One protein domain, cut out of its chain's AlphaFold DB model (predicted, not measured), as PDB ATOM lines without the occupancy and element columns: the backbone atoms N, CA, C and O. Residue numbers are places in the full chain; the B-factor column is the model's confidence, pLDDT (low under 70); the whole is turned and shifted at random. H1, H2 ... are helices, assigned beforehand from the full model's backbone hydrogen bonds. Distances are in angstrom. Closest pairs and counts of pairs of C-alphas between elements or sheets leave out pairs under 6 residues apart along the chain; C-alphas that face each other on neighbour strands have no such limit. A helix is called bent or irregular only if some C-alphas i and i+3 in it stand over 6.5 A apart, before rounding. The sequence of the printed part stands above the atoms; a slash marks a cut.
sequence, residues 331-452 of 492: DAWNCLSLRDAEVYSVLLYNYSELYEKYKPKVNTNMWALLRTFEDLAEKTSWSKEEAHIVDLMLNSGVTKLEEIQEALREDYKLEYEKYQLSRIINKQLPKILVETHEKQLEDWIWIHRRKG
ATOM      1  N   ASP A 331     -47.235 -14.829  -3.291       35.75
ATOM      2  CA  ASP A 331     -46.461 -14.467  -2.111       35.75
ATOM      3  C   ASP A 331     -45.195 -13.648  -2.443       35.75
ATOM      4  O   ASP A 331     -44.794 -12.797  -1.650       35.75
ATOM      5  N   ALA A 332     -44.577 -13.851  -3.613       36.47
ATOM      6  CA  ALA A 332     -43.302 -13.236  -4.002       36.47
ATOM      7  C   ALA A 332     -43.453 -11.871  -4.697       36.47
ATOM      8  O   ALA A 332     -42.529 -11.056  -4.653       36.47
ATOM      9  N   TRP A 333     -44.624 -11.559  -5.266       37.22
ATOM     10  CA  TRP A 333     -44.923 -10.206  -5.765       37.22
ATOM     11  C   TRP A 333     -44.987  -9.170  -4.639       37.22
ATOM     12  O   TRP A 333     -44.645  -8.007  -4.847       37.22
ATOM     13  N   ASN A 334     -45.340  -9.596  -3.423       39.06
ATOM     14  CA  ASN A 334     -45.263  -8.745  -2.237       39.06
ATOM     15  C   ASN A 334     -43.810  -8.452  -1.803       39.06
ATOM     16  O   ASN A 334     -43.610  -7.572  -0.970       39.06
ATOM     17  N   CYS A 335     -42.810  -9.148  -2.366       40.50
ATOM     18  CA  CYS A 335     -41.399  -9.058  -1.972       40.50
ATOM     19  C   CYS A 335     -40.496  -8.313  -2.975       40.50
ATOM     20  O   CYS A 335     -39.364  -7.996  -2.629       40.50
ATOM     21  N   LEU A 336     -40.953  -8.021  -4.201       56.88
ATOM     22  CA  LEU A 336     -40.156  -7.349  -5.245       56.88
ATOM     23  C   LEU A 336     -40.818  -6.048  -5.715       56.88
ATOM     24  O   LEU A 336     -41.083  -5.829  -6.895       56.88
ATOM     25  N   SER A 337     -41.113  -5.167  -4.765       65.94
ATOM     26  CA  SER A 337     -41.590  -3.822  -5.070       65.94
ATOM     27  C   SER A 337     -40.415  -2.891  -5.377       65.94
ATOM     28  O   SER A 337     -39.604  -2.616  -4.502       65.94
ATOM     29  N   LEU A 338     -40.383  -2.284  -6.567       68.62
ATOM     30  CA  LEU A 338     -39.457  -1.184  -6.909       68.62
ATOM     31  C   LEU A 338     -39.706   0.107  -6.094       68.62
ATOM     32  O   LEU A 338     -39.086   1.146  -6.322       68.62
ATOM     33  N   ARG A 339     -40.649   0.092  -5.148       67.50
ATOM     34  CA  ARG A 339     -40.803   1.151  -4.137       67.50
ATOM     35  C   ARG A 339     -40.091   0.825  -2.828       67.50
ATOM     36  O   ARG A 339     -40.070   1.669  -1.938       67.50
ATOM     37  N   ASP A 340     -39.558  -0.381  -2.705       74.69
ATOM     38  CA  ASP A 340     -38.813  -0.825  -1.542       74.69
ATOM     39  C   ASP A 340     -37.311  -0.651  -1.784       74.69
ATOM     40  O   ASP A 340     -36.774  -1.055  -2.816       74.69
ATOM     41  N   ALA A 341     -36.630  -0.037  -0.818       80.94
ATOM     42  CA  ALA A 341     -35.187   0.141  -0.857       80.94
ATOM     43  C   ALA A 341     -34.454  -1.208  -0.776       80.94
ATOM     44  O   ALA A 341     -33.399  -1.362  -1.386       80.94
ATOM     45  N   GLU A 342     -35.011  -2.198  -0.073       80.38
ATOM     46  CA  GLU A 342     -34.375  -3.512   0.077       80.38
ATOM     47  C   GLU A 342     -34.226  -4.232  -1.268       80.38
ATOM     48  O   GLU A 342     -33.196  -4.855  -1.527       80.38
ATOM     49  N   VAL A 343     -35.201  -4.066  -2.164       81.44
ATOM     50  CA  VAL A 343     -35.170  -4.647  -3.512       81.44
ATOM     51  C   VAL A 343     -33.999  -4.093  -4.318       81.44
ATOM     52  O   VAL A 343     -33.287  -4.859  -4.961       81.44
ATOM     53  N   TYR A 344     -33.737  -2.787  -4.240       86.25
ATOM     54  CA  TYR A 344     -32.588  -2.186  -4.921       86.25
ATOM     55  C   TYR A 344     -31.257  -2.627  -4.335       86.25
ATOM     56  O   TYR A 344     -30.322  -2.856  -5.095       86.25
ATOM     57  N   SER A 345     -31.169  -2.798  -3.015       86.81
ATOM     58  CA  SER A 345     -29.975  -3.375  -2.394       86.81
ATOM     59  C   SER A 345     -29.700  -4.770  -2.960       86.81
ATOM     60  O   SER A 345     -28.593  -5.044  -3.413       86.81
ATOM     61  N   VAL A 346     -30.718  -5.636  -3.005       85.88
ATOM     62  CA  VAL A 346     -30.590  -6.992  -3.562       85.88
ATOM     63  C   VAL A 346     -30.190  -6.952  -5.036       85.88
ATOM     64  O   VAL A 346     -29.312  -7.714  -5.438       85.88
ATOM     65  N   LEU A 347     -30.790  -6.065  -5.834       88.06
ATOM     66  CA  LEU A 347     -30.442  -5.916  -7.247       88.06
ATOM     67  C   LEU A 347     -28.993  -5.454  -7.421       88.06
ATOM     68  O   LEU A 347     -28.273  -6.083  -8.183       88.06
ATOM     69  N   LEU A 348     -28.535  -4.446  -6.675       89.44
ATOM     70  CA  LEU A 348     -27.156  -3.950  -6.739       89.44
ATOM     71  C   LEU A 348     -26.128  -5.046  -6.417       89.44
ATOM     72  O   LEU A 348     -25.152  -5.197  -7.144       89.44
ATOM     73  N   TYR A 349     -26.351  -5.840  -5.364       87.06
ATOM     74  CA  TYR A 349     -25.410  -6.895  -4.960       87.06
ATOM     75  C   TYR A 349     -25.389  -8.114  -5.883       87.06
ATOM     76  O   TYR A 349     -24.402  -8.841  -5.888       87.06
ATOM     77  N   ASN A 350     -26.467  -8.379  -6.619       87.25
ATOM     78  CA  ASN A 350     -26.605  -9.609  -7.405       87.25
ATOM     79  C   ASN A 350     -26.739  -9.340  -8.908       87.25
ATOM     80  O   ASN A 350     -27.041 -10.259  -9.669       87.25
ATOM     81  N   TYR A 351     -26.556  -8.092  -9.350       89.31
ATOM     82  CA  TYR A 351     -26.854  -7.686 -10.719       89.31
ATOM     83  C   TYR A 351     -26.066  -8.493 -11.751       89.31
ATOM     84  O   TYR A 351     -26.676  -9.035 -12.663       89.31
ATOM     85  N   SER A 352     -24.746  -8.623 -11.593       86.44
ATOM     86  CA  SER A 352     -23.883  -9.329 -12.552       86.44
ATOM     87  C   SER A 352     -24.305 -10.791 -12.748       86.44
ATOM     88  O   SER A 352     -24.491 -11.250 -13.877       86.44
ATOM     89  N   GLU A 353     -24.551 -11.508 -11.649       86.81
ATOM     90  CA  GLU A 353     -25.010 -12.900 -11.669       86.81
ATOM     91  C   GLU A 353     -26.413 -13.042 -12.276       86.81
ATOM     92  O   GLU A 353     -26.670 -13.940 -13.088       86.81
ATOM     93  N   LEU A 354     -27.342 -12.156 -11.896       85.81
ATOM     94  CA  LEU A 354     -28.705 -12.148 -12.424       85.81
ATOM     95  C   LEU A 354     -28.720 -11.802 -13.915       85.81
ATOM     96  O   LEU A 354     -29.437 -12.446 -14.684       85.81
ATOM     97  N   TYR A 355     -27.911 -10.834 -14.333       87.62
ATOM     98  CA  TYR A 355     -27.784 -10.416 -15.719       87.62
ATOM     99  C   TYR A 355     -27.333 -11.582 -16.590       87.62
ATOM    100  O   TYR A 355     -28.064 -11.965 -17.499       87.62
ATOM    101  N   GLU A 356     -26.213 -12.232 -16.274       87.56
ATOM    102  CA  GLU A 356     -25.718 -13.362 -17.072       87.56
ATOM    103  C   GLU A 356     -26.709 -14.537 -17.103       87.56
ATOM    104  O   GLU A 356     -26.943 -15.146 -18.153       87.56
ATOM    105  N   LYS A 357     -27.388 -14.813 -15.983       86.06
ATOM    106  CA  LYS A 357     -28.383 -15.893 -15.893       86.06
ATOM    107  C   LYS A 357     -29.644 -15.639 -16.723       86.06
ATOM    108  O   LYS A 357     -30.214 -16.590 -17.274       86.06
ATOM    109  N   TYR A 358     -30.128 -14.397 -16.767       84.06
ATOM    110  CA  TYR A 358     -31.420 -14.054 -17.373       84.06
ATOM    111  C   TYR A 358     -31.310 -13.329 -18.715       84.06
ATOM    112  O   TYR A 358     -32.300 -13.302 -19.441       84.06
ATOM    113  N   LYS A 359     -30.130 -12.846 -19.119       85.88
ATOM    114  CA  LYS A 359     -29.858 -12.242 -20.436       85.88
ATOM    115  C   LYS A 359     -30.409 -13.042 -21.627       85.88
ATOM    116  O   LYS A 359     -31.046 -12.413 -22.470       85.88
ATOM    117  N   PRO A 360     -30.256 -14.383 -21.720       83.62
ATOM    118  CA  PRO A 360     -30.830 -15.146 -22.834       83.62
ATOM    119  C   PRO A 360     -32.345 -15.401 -22.700       83.62
ATOM    120  O   PRO A 360     -32.967 -15.902 -23.634       83.62
ATOM    121  N   LYS A 361     -32.963 -15.080 -21.554       78.44
ATOM    122  CA  LYS A 361     -34.354 -15.417 -21.206       78.44
ATOM    123  C   LYS A 361     -35.282 -14.201 -21.303       78.44
ATOM    124  O   LYS A 361     -35.911 -13.809 -20.319       78.44
ATOM    125  N   VAL A 362     -35.387 -13.639 -22.505       75.00
ATOM    126  CA  VAL A 362     -36.107 -12.380 -22.800       75.00
ATOM    127  C   VAL A 362     -37.582 -12.396 -22.373       75.00
ATOM    128  O   VAL A 362     -38.128 -11.371 -21.988       75.00
ATOM    129  N   ASN A 363     -38.218 -13.568 -22.358       61.09
ATOM    130  CA  ASN A 363     -39.637 -13.705 -22.012       61.09
ATOM    131  C   ASN A 363     -39.906 -13.778 -20.496       61.09
ATOM    132  O   ASN A 363     -41.027 -14.069 -20.093       61.09
ATOM    133  N   THR A 364     -38.897 -13.565 -19.644       63.25
ATOM    134  CA  THR A 364     -39.048 -13.700 -18.186       63.25
ATOM    135  C   THR A 364     -39.247 -12.355 -17.490       63.25
ATOM    136  O   THR A 364     -38.626 -11.355 -17.846       63.25
ATOM    137  N   ASN A 365     -40.042 -12.344 -16.414       62.62
ATOM    138  CA  ASN A 365     -40.245 -11.152 -15.578       62.62
ATOM    139  C   ASN A 365     -38.933 -10.618 -14.989       62.62
ATOM    140  O   ASN A 365     -38.765  -9.412 -14.850       62.62
ATOM    141  N   MET A 366     -37.984 -11.506 -14.675       75.00
ATOM    142  CA  MET A 366     -36.669 -11.103 -14.178       75.00
ATOM    143  C   MET A 366     -35.861 -10.363 -15.249       75.00
ATOM    144  O   MET A 366     -35.240  -9.352 -14.945       75.00
ATOM    145  N   TRP A 367     -35.910 -10.808 -16.510       80.25
ATOM    146  CA  TRP A 367     -35.282 -10.076 -17.612       80.25
ATOM    147  C   TRP A 367     -35.871  -8.666 -17.753       80.25
ATOM    148  O   TRP A 367     -35.122  -7.694 -17.842       80.25
ATOM    149  N   ALA A 368     -37.200  -8.534 -17.690       70.38
ATOM    150  CA  ALA A 368     -37.868  -7.232 -17.745       70.38
ATOM    151  C   ALA A 368     -37.527  -6.336 -16.536       70.38
ATOM    152  O   ALA A 368     -37.297  -5.134 -16.698       70.38
ATOM    153  N   LEU A 369     -37.450  -6.914 -15.331       79.00
ATOM    154  CA  LEU A 369     -37.055  -6.212 -14.108       79.00
ATOM    155  C   LEU A 369     -35.629  -5.663 -14.212       79.00
ATOM    156  O   LEU A 369     -35.413  -4.498 -13.891       79.00
ATOM    157  N   LEU A 370     -34.681  -6.467 -14.701       81.88
ATOM    158  CA  LEU A 370     -33.291  -6.047 -14.883       81.88
ATOM    159  C   LEU A 370     -33.180  -4.886 -15.877       81.88
ATOM    160  O   LEU A 370     -32.515  -3.906 -15.572       81.88
ATOM    161  N   ARG A 371     -33.913  -4.921 -16.999       83.44
ATOM    162  CA  ARG A 371     -33.940  -3.796 -17.956       83.44
ATOM    163  C   ARG A 371     -34.545  -2.529 -17.368       83.44
ATOM    164  O   ARG A 371     -34.056  -1.436 -17.624       83.44
ATOM    165  N   THR A 372     -35.588  -2.678 -16.557       81.00
ATOM    166  CA  THR A 372     -36.195  -1.547 -15.844       81.00
ATOM    167  C   THR A 372     -35.219  -0.959 -14.822       81.00
ATOM    168  O   THR A 372     -35.139   0.255 -14.670       81.00
ATOM    169  N   PHE A 373     -34.461  -1.811 -14.134       86.81
ATOM    170  CA  PHE A 373     -33.439  -1.397 -13.179       86.81
ATOM    171  C   PHE A 373     -32.244  -0.706 -13.855       86.81
ATOM    172  O   PHE A 373     -31.808   0.330 -13.365       86.81
ATOM    173  N   GLU A 374     -31.761  -1.221 -14.988       88.94
ATOM    174  CA  GLU A 374     -30.714  -0.590 -15.806       88.94
ATOM    175  C   GLU A 374     -31.131   0.815 -16.269       88.94
ATOM    176  O   GLU A 374     -30.419   1.785 -16.013       88.94
ATOM    177  N   ASP A 375     -32.318   0.939 -16.872       85.06
ATOM    178  CA  ASP A 375     -32.877   2.223 -17.324       85.06
ATOM    179  C   ASP A 375     -33.054   3.211 -16.158       85.06
ATOM    180  O   ASP A 375     -32.800   4.413 -16.283       85.06
ATOM    181  N   LEU A 376     -33.456   2.707 -14.987       87.88
ATOM    182  CA  LEU A 376     -33.553   3.510 -13.776       87.88
ATOM    183  C   LEU A 376     -32.176   3.990 -13.303       87.88
ATOM    184  O   LEU A 376     -32.035   5.167 -12.962       87.88
ATOM    185  N   ALA A 377     -31.178   3.106 -13.267       89.44
ATOM    186  CA  ALA A 377     -29.823   3.436 -12.842       89.44
ATOM    187  C   ALA A 377     -29.179   4.474 -13.775       89.44
ATOM    188  O   ALA A 377     -28.560   5.417 -13.287       89.44
ATOM    189  N   GLU A 378     -29.397   4.369 -15.087       87.88
ATOM    190  CA  GLU A 378     -28.898   5.328 -16.082       87.88
ATOM    191  C   GLU A 378     -29.535   6.719 -15.923       87.88
ATOM    192  O   GLU A 378     -28.858   7.743 -15.999       87.88
ATOM    193  N   LYS A 379     -30.840   6.774 -15.635       82.94
ATOM    194  CA  LYS A 379     -31.584   8.033 -15.436       82.94
ATOM    195  C   LYS A 379     -31.416   8.639 -14.042       82.94
ATOM    196  O   LYS A 379     -31.933   9.731 -13.779       82.94
ATOM    197  N   THR A 380     -30.762   7.934 -13.128       89.19
ATOM    198  CA  THR A 380     -30.548   8.413 -11.765       89.19
ATOM    199  C   THR A 380     -29.415   9.438 -11.736       89.19
ATOM    200  O   THR A 380     -28.347   9.248 -12.302       89.19
ATOM    201  N   SER A 381     -29.649  10.562 -11.054       86.44
ATOM    202  CA  SER A 381     -28.648  11.618 -10.880       86.44
ATOM    203  C   SER A 381     -27.676  11.253  -9.759       86.44
ATOM    204  O   SER A 381     -27.920  11.595  -8.600       86.44
ATOM    205  N   TRP A 382     -26.573  10.604 -10.112       87.81
ATOM    206  CA  TRP A 382     -25.491  10.258  -9.191       87.81
ATOM    207  C   TRP A 382     -24.528  11.427  -8.957       87.81
ATOM    208  O   TRP A 382     -24.231  12.204  -9.868       87.81
ATOM    209  N   SER A 383     -23.983  11.539  -7.749       88.38
ATOM    210  CA  SER A 383     -22.733  12.278  -7.540       88.38
ATOM    211  C   SER A 383     -21.565  11.549  -8.220       88.38
ATOM    212  O   SER A 383     -21.662  10.363  -8.532       88.38
ATOM    213  N   LYS A 384     -20.436  12.240  -8.437       85.81
ATOM    214  CA  LYS A 384     -19.247  11.627  -9.066       85.81
ATOM    215  C   LYS A 384     -18.796  10.365  -8.326       85.81
ATOM    216  O   LYS A 384     -18.522   9.347  -8.941       85.81
ATOM    217  N   GLU A 385     -18.782  10.442  -7.002       87.25
ATOM    218  CA  GLU A 385     -18.396   9.352  -6.110       87.25
ATOM    219  C   GLU A 385     -19.375   8.170  -6.177       87.25
ATOM    220  O   GLU A 385     -18.965   7.021  -6.324       87.25
ATOM    221  N   GLU A 386     -20.680   8.449  -6.130       90.25
ATOM    222  CA  GLU A 386     -21.723   7.420  -6.239       90.25
ATOM    223  C   GLU A 386     -21.702   6.730  -7.604       90.25
ATOM    224  O   GLU A 386     -21.880   5.517  -7.668       90.25
ATOM    225  N   ALA A 387     -21.446   7.479  -8.681       89.12
ATOM    226  CA  ALA A 387     -21.358   6.936 -10.031       89.12
ATOM    227  C   ALA A 387     -20.234   5.897 -10.147       89.12
ATOM    228  O   ALA A 387     -20.460   4.835 -10.717       89.12
ATOM    229  N   HIS A 388     -19.063   6.159  -9.553       89.81
ATOM    230  CA  HIS A 388     -17.957   5.195  -9.529       89.81
ATOM    231  C   HIS A 388     -18.313   3.920  -8.755       89.81
ATOM    232  O   HIS A 388     -18.000   2.821  -9.202       89.81
ATOM    233  N   ILE A 389     -19.014   4.044  -7.623       90.38
ATOM    234  CA  ILE A 389     -19.464   2.881  -6.841       90.38
ATOM    235  C   ILE A 389     -20.472   2.046  -7.642       90.38
ATOM    236  O   ILE A 389     -20.345   0.826  -7.709       90.38
ATOM    237  N   VAL A 390     -21.466   2.693  -8.255       90.19
ATOM    238  CA  VAL A 390     -22.492   2.015  -9.061       90.19
ATOM    239  C   VAL A 390     -21.866   1.334 -10.282       90.19
ATOM    240  O   VAL A 390     -22.221   0.196 -10.581       90.19
ATOM    241  N   ASP A 391     -20.905   1.979 -10.943       88.75
ATOM    242  CA  ASP A 391     -20.168   1.414 -12.079       88.75
ATOM    243  C   ASP A 391     -19.399   0.140 -11.691       88.75
ATOM    244  O   ASP A 391     -19.544  -0.897 -12.342       88.75
ATOM    245  N   LEU A 392     -18.678   0.167 -10.564       88.94
ATOM    246  CA  LEU A 392     -17.976  -1.009 -10.037       88.94
ATOM    247  C   LEU A 392     -18.932  -2.174  -9.734       88.94
ATOM    248  O   LEU A 392     -18.617  -3.326 -10.040       88.94
ATOM    249  N   MET A 393     -20.107  -1.889  -9.169       89.19
ATOM    250  CA  MET A 393     -21.087  -2.924  -8.823       89.19
ATOM    251  C   MET A 393     -21.793  -3.506 -10.054       89.19
ATOM    252  O   MET A 393     -21.992  -4.719 -10.129       89.19
ATOM    253  N   LEU A 394     -22.178  -2.666 -11.019       88.12
ATOM    254  CA  LEU A 394     -22.992  -3.086 -12.162       88.12
ATOM    255  C   LEU A 394     -22.157  -3.591 -13.342       88.12
ATOM    256  O   LEU A 394     -22.494  -4.622 -13.923       88.12
ATOM    257  N   ASN A 395     -21.081  -2.885 -13.694       83.31
ATOM    258  CA  ASN A 395     -20.290  -3.169 -14.891       83.31
ATOM    259  C   ASN A 395     -19.083  -4.057 -14.585       83.31
ATOM    260  O   ASN A 395     -18.827  -5.010 -15.322       83.31
ATOM    261  N   SER A 396     -18.381  -3.793 -13.480       82.50
ATOM    262  CA  SER A 396     -17.241  -4.622 -13.054       82.50
ATOM    263  C   SER A 396     -17.666  -5.836 -12.222       82.50
ATOM    264  O   SER A 396     -16.881  -6.768 -12.051       82.50
ATOM    265  N   GLY A 397     -18.904  -5.853 -11.715       81.31
ATOM    266  CA  GLY A 397     -19.452  -6.952 -10.916       81.31
ATOM    267  C   GLY A 397     -18.826  -7.095  -9.525       81.31
ATOM    268  O   GLY A 397     -18.943  -8.159  -8.916       81.31
ATOM    269  N   VAL A 398     -18.157  -6.053  -9.022       85.56
ATOM    270  CA  VAL A 398     -17.475  -6.057  -7.723       85.56
ATOM    271  C   VAL A 398     -18.470  -5.682  -6.632       85.56
ATOM    272  O   VAL A 398     -18.989  -4.568  -6.602       85.56
ATOM    273  N   THR A 399     -18.746  -6.611  -5.721       82.56
ATOM    274  CA  THR A 399     -19.829  -6.456  -4.732       82.56
ATOM    275  C   THR A 399     -19.353  -6.551  -3.285       82.56
ATOM    276  O   THR A 399     -20.081  -6.155  -2.371       82.56
ATOM    277  N   LYS A 400     -18.120  -7.021  -3.041       87.44
ATOM    278  CA  LYS A 400     -17.534  -7.057  -1.693       87.44
ATOM    279  C   LYS A 400     -17.004  -5.683  -1.299       87.44
ATOM    280  O   LYS A 400     -16.309  -5.032  -2.070       87.44
ATOM    281  N   LEU A 401     -17.283  -5.268  -0.063       87.25
ATOM    282  CA  LEU A 401     -16.906  -3.942   0.439       87.25
ATOM    283  C   LEU A 401     -15.395  -3.689   0.384       87.25
ATOM    284  O   LEU A 401     -14.995  -2.578   0.049       87.25
ATOM    285  N   GLU A 402     -14.572  -4.688   0.709       88.50
ATOM    286  CA  GLU A 402     -13.111  -4.579   0.625       88.50
ATOM    287  C   GLU A 402     -12.635  -4.321  -0.807       88.50
ATOM    288  O   GLU A 402     -11.837  -3.417  -1.028       88.50
ATOM    289  N   GLU A 403     -13.167  -5.078  -1.766       89.00
ATOM    290  CA  GLU A 403     -12.779  -4.996  -3.178       89.00
ATOM    291  C   GLU A 403     -13.225  -3.658  -3.791       89.00
ATOM    292  O   GLU A 403     -12.465  -3.020  -4.514       89.00
ATOM    293  N   ILE A 404     -14.422  -3.175  -3.434       88.38
ATOM    294  CA  ILE A 404     -14.896  -1.843  -3.844       88.38
ATOM    295  C   ILE A 404     -14.004  -0.749  -3.238       88.38
ATOM    296  O   ILE A 404     -13.652   0.209  -3.919       88.38
ATOM    297  N   GLN A 405     -13.627  -0.870  -1.962       90.75
ATOM    298  CA  GLN A 405     -12.777   0.115  -1.288       90.75
ATOM    299  C   GLN A 405     -11.383   0.201  -1.929       90.75
ATOM    300  O   GLN A 405     -10.840   1.298  -2.058       90.75
ATOM    301  N   GLU A 406     -10.813  -0.941  -2.310       89.81
ATOM    302  CA  GLU A 406      -9.521  -1.028  -2.992       89.81
ATOM    303  C   GLU A 406      -9.596  -0.421  -4.399       89.81
ATOM    304  O   GLU A 406      -8.840   0.504  -4.693       89.81
ATOM    305  N   ALA A 407     -10.593  -0.808  -5.202       88.94
ATOM    306  CA  ALA A 407     -10.802  -0.257  -6.544       88.94
ATOM    307  C   ALA A 407     -11.033   1.267  -6.533       88.94
ATOM    308  O   ALA A 407     -10.474   1.998  -7.347       88.94
ATOM    309  N   LEU A 408     -11.793   1.792  -5.564       89.44
ATOM    310  CA  LEU A 408     -11.982   3.242  -5.409       89.44
ATOM    311  C   LEU A 408     -10.677   3.981  -5.095       89.44
ATOM    312  O   LEU A 408     -10.475   5.103  -5.571       89.44
ATOM    313  N   ARG A 409      -9.784   3.364  -4.317       89.75
ATOM    314  CA  ARG A 409      -8.487   3.951  -3.973       89.75
ATOM    315  C   ARG A 409      -7.530   3.929  -5.161       89.75
ATOM    316  O   ARG A 409      -6.858   4.932  -5.401       89.75
ATOM    317  N   GLU A 410      -7.460   2.814  -5.878       89.50
ATOM    318  CA  GLU A 410      -6.508   2.612  -6.974       89.50
ATOM    319  C   GLU A 410      -6.923   3.351  -8.250       89.50
ATOM    320  O   GLU A 410      -6.143   4.151  -8.777       89.50
ATOM    321  N   ASP A 411      -8.164   3.159  -8.698       88.31
ATOM    322  CA  ASP A 411      -8.631   3.657  -9.996       88.31
ATOM    323  C   ASP A 411      -9.078   5.121  -9.923       88.31
ATOM    324  O   ASP A 411      -8.860   5.906 -10.851       88.31
ATOM    325  N   TYR A 412      -9.678   5.514  -8.795       84.62
ATOM    326  CA  TYR A 412     -10.355   6.807  -8.650       84.62
ATOM    327  C   TYR A 412      -9.711   7.737  -7.615       84.62
ATOM    328  O   TYR A 412     -10.101   8.904  -7.524       84.62
ATOM    329  N   LYS A 413      -8.696   7.268  -6.873       88.38
ATOM    330  CA  LYS A 413      -8.015   8.016  -5.795       88.38
ATOM    331  C   LYS A 413      -8.979   8.535  -4.718       88.38
ATOM    332  O   LYS A 413      -8.761   9.606  -4.152       88.38
ATOM    333  N   LEU A 414     -10.045   7.781  -4.448       87.12
ATOM    334  CA  LEU A 414     -11.045   8.080  -3.426       87.12
ATOM    335  C   LEU A 414     -10.819   7.191  -2.200       87.12
ATOM    336  O   LEU A 414     -10.760   5.968  -2.304       87.12
ATOM    337  N   GLU A 415     -10.721   7.802  -1.019       86.94
ATOM    338  CA  GLU A 415     -10.563   7.079   0.243       86.94
ATOM    339  C   GLU A 415     -11.837   7.154   1.083       86.94
ATOM    340  O   GLU A 415     -12.276   8.231   1.482       86.94
ATOM    341  N   TYR A 416     -12.397   5.985   1.399       85.88
ATOM    342  CA  TYR A 416     -13.531   5.848   2.311       85.88
ATOM    343  C   TYR A 416     -13.180   4.967   3.493       85.88
ATOM    344  O   TYR A 416     -12.463   3.973   3.358       85.88
ATOM    345  N   GLU A 417     -13.776   5.258   4.646       88.19
ATOM    346  CA  GLU A 417     -13.856   4.283   5.729       88.19
ATOM    347  C   GLU A 417     -14.898   3.202   5.402       88.19
ATOM    348  O   GLU A 417     -15.949   3.488   4.819       88.19
ATOM    349  N   LYS A 418     -14.672   1.957   5.853       86.88
ATOM    350  CA  LYS A 418     -15.598   0.829   5.612       86.88
ATOM    351  C   LYS A 418     -17.043   1.144   6.013       86.88
ATOM    352  O   LYS A 418     -17.985   0.772   5.316       86.88
ATOM    353  N   TYR A 419     -17.224   1.851   7.130       88.50
ATOM    354  CA  TYR A 419     -18.543   2.267   7.605       88.50
ATOM    355  C   TYR A 419     -19.226   3.261   6.653       88.50
ATOM    356  O   TYR A 419     -20.423   3.133   6.383       88.50
ATOM    357  N   GLN A 420     -18.477   4.234   6.128       88.19
ATOM    358  CA  GLN A 420     -18.997   5.233   5.192       88.19
ATOM    359  C   GLN A 420     -19.429   4.569   3.884       88.19
ATOM    360  O   GLN A 420     -20.565   4.764   3.453       88.19
ATOM    361  N   LEU A 421     -18.574   3.711   3.321       89.25
ATOM    362  CA  LEU A 421     -18.865   2.978   2.090       89.25
ATOM    363  C   LEU A 421     -20.086   2.060   2.251       89.25
ATOM    364  O   LEU A 421     -21.010   2.092   1.439       89.25
ATOM    365  N   SER A 422     -20.157   1.318   3.360       89.94
ATOM    366  CA  SER A 422     -21.316   0.478   3.687       89.94
ATOM    367  C   SER A 422     -22.609   1.288   3.810       89.94
ATOM    368  O   SER A 422     -23.666   0.860   3.342       89.94
ATOM    369  N   ARG A 423     -22.551   2.486   4.405       91.56
ATOM    370  CA  ARG A 423     -23.711   3.379   4.503       91.56
ATOM    371  C   ARG A 423     -24.159   3.877   3.128       91.56
ATOM    372  O   ARG A 423     -25.369   3.945   2.899       91.56
ATOM    373  N   ILE A 424     -23.224   4.217   2.241       91.06
ATOM    374  CA  ILE A 424     -23.545   4.658   0.879       91.06
ATOM    375  C   ILE A 424     -24.270   3.527   0.140       91.06
ATOM    376  O   ILE A 424     -25.412   3.707  -0.283       91.06
ATOM    377  N   ILE A 425     -23.670   2.336   0.100       89.88
ATOM    378  CA  ILE A 425     -24.186   1.193  -0.664       89.88
ATOM    379  C   ILE A 425     -25.526   0.690  -0.119       89.88
ATOM    380  O   ILE A 425     -26.456   0.470  -0.886       89.88
ATOM    381  N   ASN A 426     -25.667   0.537   1.200       87.44
ATOM    382  CA  ASN A 426     -26.847  -0.117   1.780       87.44
ATOM    383  C   ASN A 426     -28.016   0.831   2.072       87.44
ATOM    384  O   ASN A 426     -29.126   0.371   2.332       87.44
ATOM    385  N   LYS A 427     -27.783   2.149   2.113       88.38
ATOM    386  CA  LYS A 427     -28.827   3.125   2.474       88.38
ATOM    387  C   LYS A 427     -28.981   4.242   1.462       88.38
ATOM    388  O   LYS A 427     -30.109   4.600   1.144       88.38
ATOM    389  N   GLN A 428     -27.881   4.826   1.000       91.75
ATOM    390  CA  GLN A 428     -27.937   6.012   0.149       91.75
ATOM    391  C   GLN A 428     -28.328   5.654  -1.283       91.75
ATOM    392  O   GLN A 428     -29.353   6.149  -1.748       91.75
ATOM    393  N   LEU A 429     -27.595   4.747  -1.938       93.00
ATOM    394  CA  LEU A 429     -27.889   4.347  -3.321       93.00
ATOM    395  C   LEU A 429     -29.311   3.779  -3.478       93.00
ATOM    396  O   LEU A 429     -30.048   4.281  -4.329       93.00
ATOM    397  N   PRO A 430     -29.776   2.835  -2.628       91.62
ATOM    398  CA  PRO A 430     -31.122   2.283  -2.746       91.62
ATOM    399  C   PRO A 430     -32.201   3.350  -2.574       91.62
ATOM    400  O   PRO A 430     -33.198   3.361  -3.291       91.62
ATOM    401  N   LYS A 431     -31.994   4.302  -1.658       88.56
ATOM    402  CA  LYS A 431     -32.935   5.402  -1.438       88.56
ATOM    403  C   LYS A 431     -33.017   6.334  -2.648       88.56
ATOM    404  O   LYS A 431     -34.120   6.721  -3.027       88.56
ATOM    405  N   ILE A 432     -31.884   6.677  -3.260       89.62
ATOM    406  CA  ILE A 432     -31.850   7.525  -4.463       89.62
ATOM    407  C   ILE A 432     -32.577   6.829  -5.625       89.62
ATOM    408  O   ILE A 432     -33.334   7.481  -6.351       89.62
ATOM    409  N   LEU A 433     -32.416   5.511  -5.769       87.31
ATOM    410  CA  LEU A 433     -33.124   4.711  -6.774       87.31
ATOM    411  C   LEU A 433     -34.635   4.694  -6.532       87.31
ATOM    412  O   LEU A 433     -35.393   4.995  -7.454       87.31
ATOM    413  N   VAL A 434     -35.084   4.443  -5.293       81.69
ATOM    414  CA  VAL A 434     -36.511   4.533  -4.920       81.69
ATOM    415  C   VAL A 434     -37.067   5.912  -5.265       81.69
ATOM    416  O   VAL A 434     -38.115   6.013  -5.901       81.69
ATOM    417  N   GLU A 435     -36.366   6.978  -4.870       79.62
ATOM    418  CA  GLU A 435     -36.800   8.346  -5.142       79.62
ATOM    419  C   GLU A 435     -36.904   8.605  -6.646       79.62
ATOM    420  O   GLU A 435     -37.879   9.215  -7.083       79.62
ATOM    421  N   THR A 436     -35.935   8.140  -7.437       82.81
ATOM    422  CA  THR A 436     -35.927   8.285  -8.902       82.81
ATOM    423  C   THR A 436     -37.070   7.507  -9.544       82.81
ATOM    424  O   THR A 436     -37.786   8.068 -10.374       82.81
ATOM    425  N   HIS A 437     -37.315   6.275  -9.105       78.12
ATOM    426  CA  HIS A 437     -38.413   5.447  -9.591       78.12
ATOM    427  C   HIS A 437     -39.773   6.070  -9.254       78.12
ATOM    428  O   HIS A 437     -40.648   6.153 -10.117       78.12
ATOM    429  N   GLU A 438     -39.949   6.598  -8.037       70.69
ATOM    430  CA  GLU A 438     -41.155   7.353  -7.685       70.69
ATOM    431  C   GLU A 438     -41.324   8.598  -8.574       70.69
ATOM    432  O   GLU A 438     -42.456   8.911  -8.950       70.69
ATOM    433  N   LYS A 439     -40.235   9.293  -8.955       69.94
ATOM    434  CA  LYS A 439     -40.323  10.427  -9.899       69.94
ATOM    435  C   LYS A 439     -40.772   9.977 -11.284       69.94
ATOM    436  O   LYS A 439     -41.721  10.545 -11.813       69.94
ATOM    437  N   GLN A 440     -40.128   8.953 -11.842       69.12
ATOM    438  CA  GLN A 440     -40.437   8.440 -13.179       69.12
ATOM    439  C   GLN A 440     -41.863   7.909 -13.272       69.12
ATOM    440  O   GLN A 440     -42.565   8.194 -14.239       69.12
ATOM    441  N   LEU A 441     -42.310   7.173 -12.253       62.00
ATOM    442  CA  LEU A 441     -43.670   6.657 -12.195       62.00
ATOM    443  C   LEU A 441     -44.685   7.800 -12.172       62.00
ATOM    444  O   LEU A 441     -45.687   7.760 -12.881       62.00
ATOM    445  N   GLU A 442     -44.427   8.832 -11.374       58.88
ATOM    446  CA  GLU A 442     -45.291  10.001 -11.305       58.88
ATOM    447  C   GLU A 442     -45.304  10.783 -12.623       58.88
ATOM    448  O   GLU A 442     -46.380  11.090 -13.134       58.88
ATOM    449  N   ASP A 443     -44.143  11.032 -13.226       61.22
ATOM    450  CA  ASP A 443     -44.052  11.680 -14.534       61.22
ATOM    451  C   ASP A 443     -44.774  10.855 -15.608       61.22
ATOM    452  O   ASP A 443     -45.545  11.414 -16.386       61.22
ATOM    453  N   TRP A 444     -44.639   9.526 -15.607       61.09
ATOM    454  CA  TRP A 444     -45.383   8.642 -16.505       61.09
ATOM    455  C   TRP A 444     -46.899   8.753 -16.303       61.09
ATOM    456  O   TRP A 444     -47.636   8.835 -17.291       61.09
ATOM    457  N   ILE A 445     -47.368   8.811 -15.050       53.88
ATOM    458  CA  ILE A 445     -48.785   9.030 -14.720       53.88
ATOM    459  C   ILE A 445     -49.257  10.364 -15.308       53.88
ATOM    460  O   ILE A 445     -50.334  10.420 -15.902       53.88
ATOM    461  N   TRP A 446     -48.469  11.431 -15.194       53.62
ATOM    462  CA  TRP A 446     -48.833  12.739 -15.746       53.62
ATOM    463  C   TRP A 446     -48.674  12.836 -17.277       53.62
ATOM    464  O   TRP A 446     -49.353  13.618 -17.937       53.62
ATOM    465  N   ILE A 447     -47.809  12.039 -17.894       56.38
ATOM    466  CA  ILE A 447     -47.671  12.049 -19.358       56.38
ATOM    467  C   ILE A 447     -48.819  11.256 -19.993       56.38
ATOM    468  O   ILE A 447     -49.441  11.709 -20.952       56.38
ATOM    469  N   HIS A 448     -49.129  10.079 -19.444       45.34
ATOM    470  CA  HIS A 448     -49.975   9.092 -20.119       45.34
ATOM    471  C   HIS A 448     -51.377   8.949 -19.518       45.34
ATOM    472  O   HIS A 448     -52.262   8.395 -20.172       45.34
ATOM    473  N   ARG A 449     -51.604   9.403 -18.277       44.94
ATOM    474  CA  ARG A 449     -52.860   9.151 -17.539       44.94
ATOM    475  C   ARG A 449     -53.544  10.415 -17.004       44.94
ATOM    476  O   ARG A 449     -54.763  10.411 -16.854       44.94
ATOM    477  N   ARG A 450     -52.818  11.505 -16.741       52.16
ATOM    478  CA  ARG A 450     -53.361  12.787 -16.242       52.16
ATOM    479  C   ARG A 450     -52.683  13.948 -16.954       52.16
ATOM    480  O   ARG A 450     -51.513  14.109 -16.710       52.16
ATOM    481  N   LYS A 451     -53.342  14.812 -17.737       51.97
ATOM    482  CA  LYS A 451     -52.622  15.935 -18.373       51.97
ATOM    483  C   LYS A 451     -52.096  16.923 -17.332       51.97
ATOM    484  O   LYS A 451     -52.835  17.768 -16.816       51.97
ATOM    485  N   GLY A 452     -50.805  16.803 -17.045       59.41
ATOM    486  CA  GLY A 452     -50.050  17.760 -16.256       59.41
ATOM    487  C   GLY A 452     -49.817  19.043 -17.041       59.41
ATOM    488  O   GLY A 452     -49.794  19.049 -18.274       59.41
TER     489      GLY A 452
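Overview. This is residues 331 to 452 of the 492 residues of the protein "Phage protein" of Staphylococcus delphini (UniProt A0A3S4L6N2). One long, nearly straight helix, H5, makes the longest axis, and four shorter helices, H1 to H4, gather along one side of it, with H4 across its beginning and residues 444 to 449 sticking out at its other end. The last residues of H2, 376 to 379, and the first of H1, 341 to 345, pack on the second arm of H5, H5b, with both helices about perpendicular to it, and residues 351 to 358 of H1 meet residues 366 to 370 of H2. The printed part has 122 residues with five named helices, H1 H2 H3 H4 H5 along the chain, and no named strand; its class is all helix. It is compact, with a radius of gyration of the C-alphas of 15.6 A and spans of 47 by 35 by 25 A.

Arrangement. H1, residues 341 to 358, is irregular, with C-alphas 349 and 352 8.1 A apart, and has a kink of 76 degrees near residue 352. H2, residues 365 to 379, touches residues 351 to 358 of H1 with its residues 366 to 370; the closest C-alphas are those of Tyr 358 and Trp 367, 5.5 A apart, at a steep tilt of 64 degrees, opposite ways. H3, residues 384 to 394, touches residues 348 to 352 of H1, closest at C-alphas Tyr 351 and Leu 394, 6.2 A apart; H2 and H3 are near each other. H4, residues 401 to 412, touches H3, closest at C-alphas Leu 392 and Ile 404, 7.0 A apart, at a steep tilt of 55 degrees. H5, residues 418 to 448, was assigned as one helix by its hydrogen bonds but is bent, with C-alphas 426 and 429 6.9 A apart; its arms H5a, 418 to 426, and H5b, 429 to 448, stand at a shallow tilt of 22 degrees. H5a touches residues 401 to 405 of H4, about perpendicular at 82 degrees, closest at C-alphas Leu 401 and Ser 422, 7.0 A apart. H5b touches residues 341 to 345 of H1, closest at C-alphas Ala 341 and Pro 430, 5.0 A apart. It also touches residues 376 to 379 of H2, about perpendicular at 84 degrees, closest at C-alphas Leu 376 and His 437, 6.7 A apart. H1 and H4 are apart. Each O i to N i+4 pair is within hydrogen-bond range in H2, H3, H4, H5a and H5b; in H1 12 of 14 are.

Along the chain. H1 begins at C-alpha 341, (-35.187, 0.141, -0.857), and measures 22.1 A from first to last C-alpha; H2 measures 21.0 A, and H3 and H4 15.5 A each. H5a begins at C-alpha 418, (-15.598, 0.829, 5.612), and measures 11.9 A; H5b measures 28.2 A and ends at C-alpha 448, (-49.975, 9.092, -20.119).

Size, cuts and confidence. The two C-alphas farthest apart are those of Glu 410 and Lys 451, 49.3 A. The printed part has no cut and no long link. Mean pLDDT of the printed part is 79.5, with residues 331 to 339, 363 to 365 and 439 to 452 under 70.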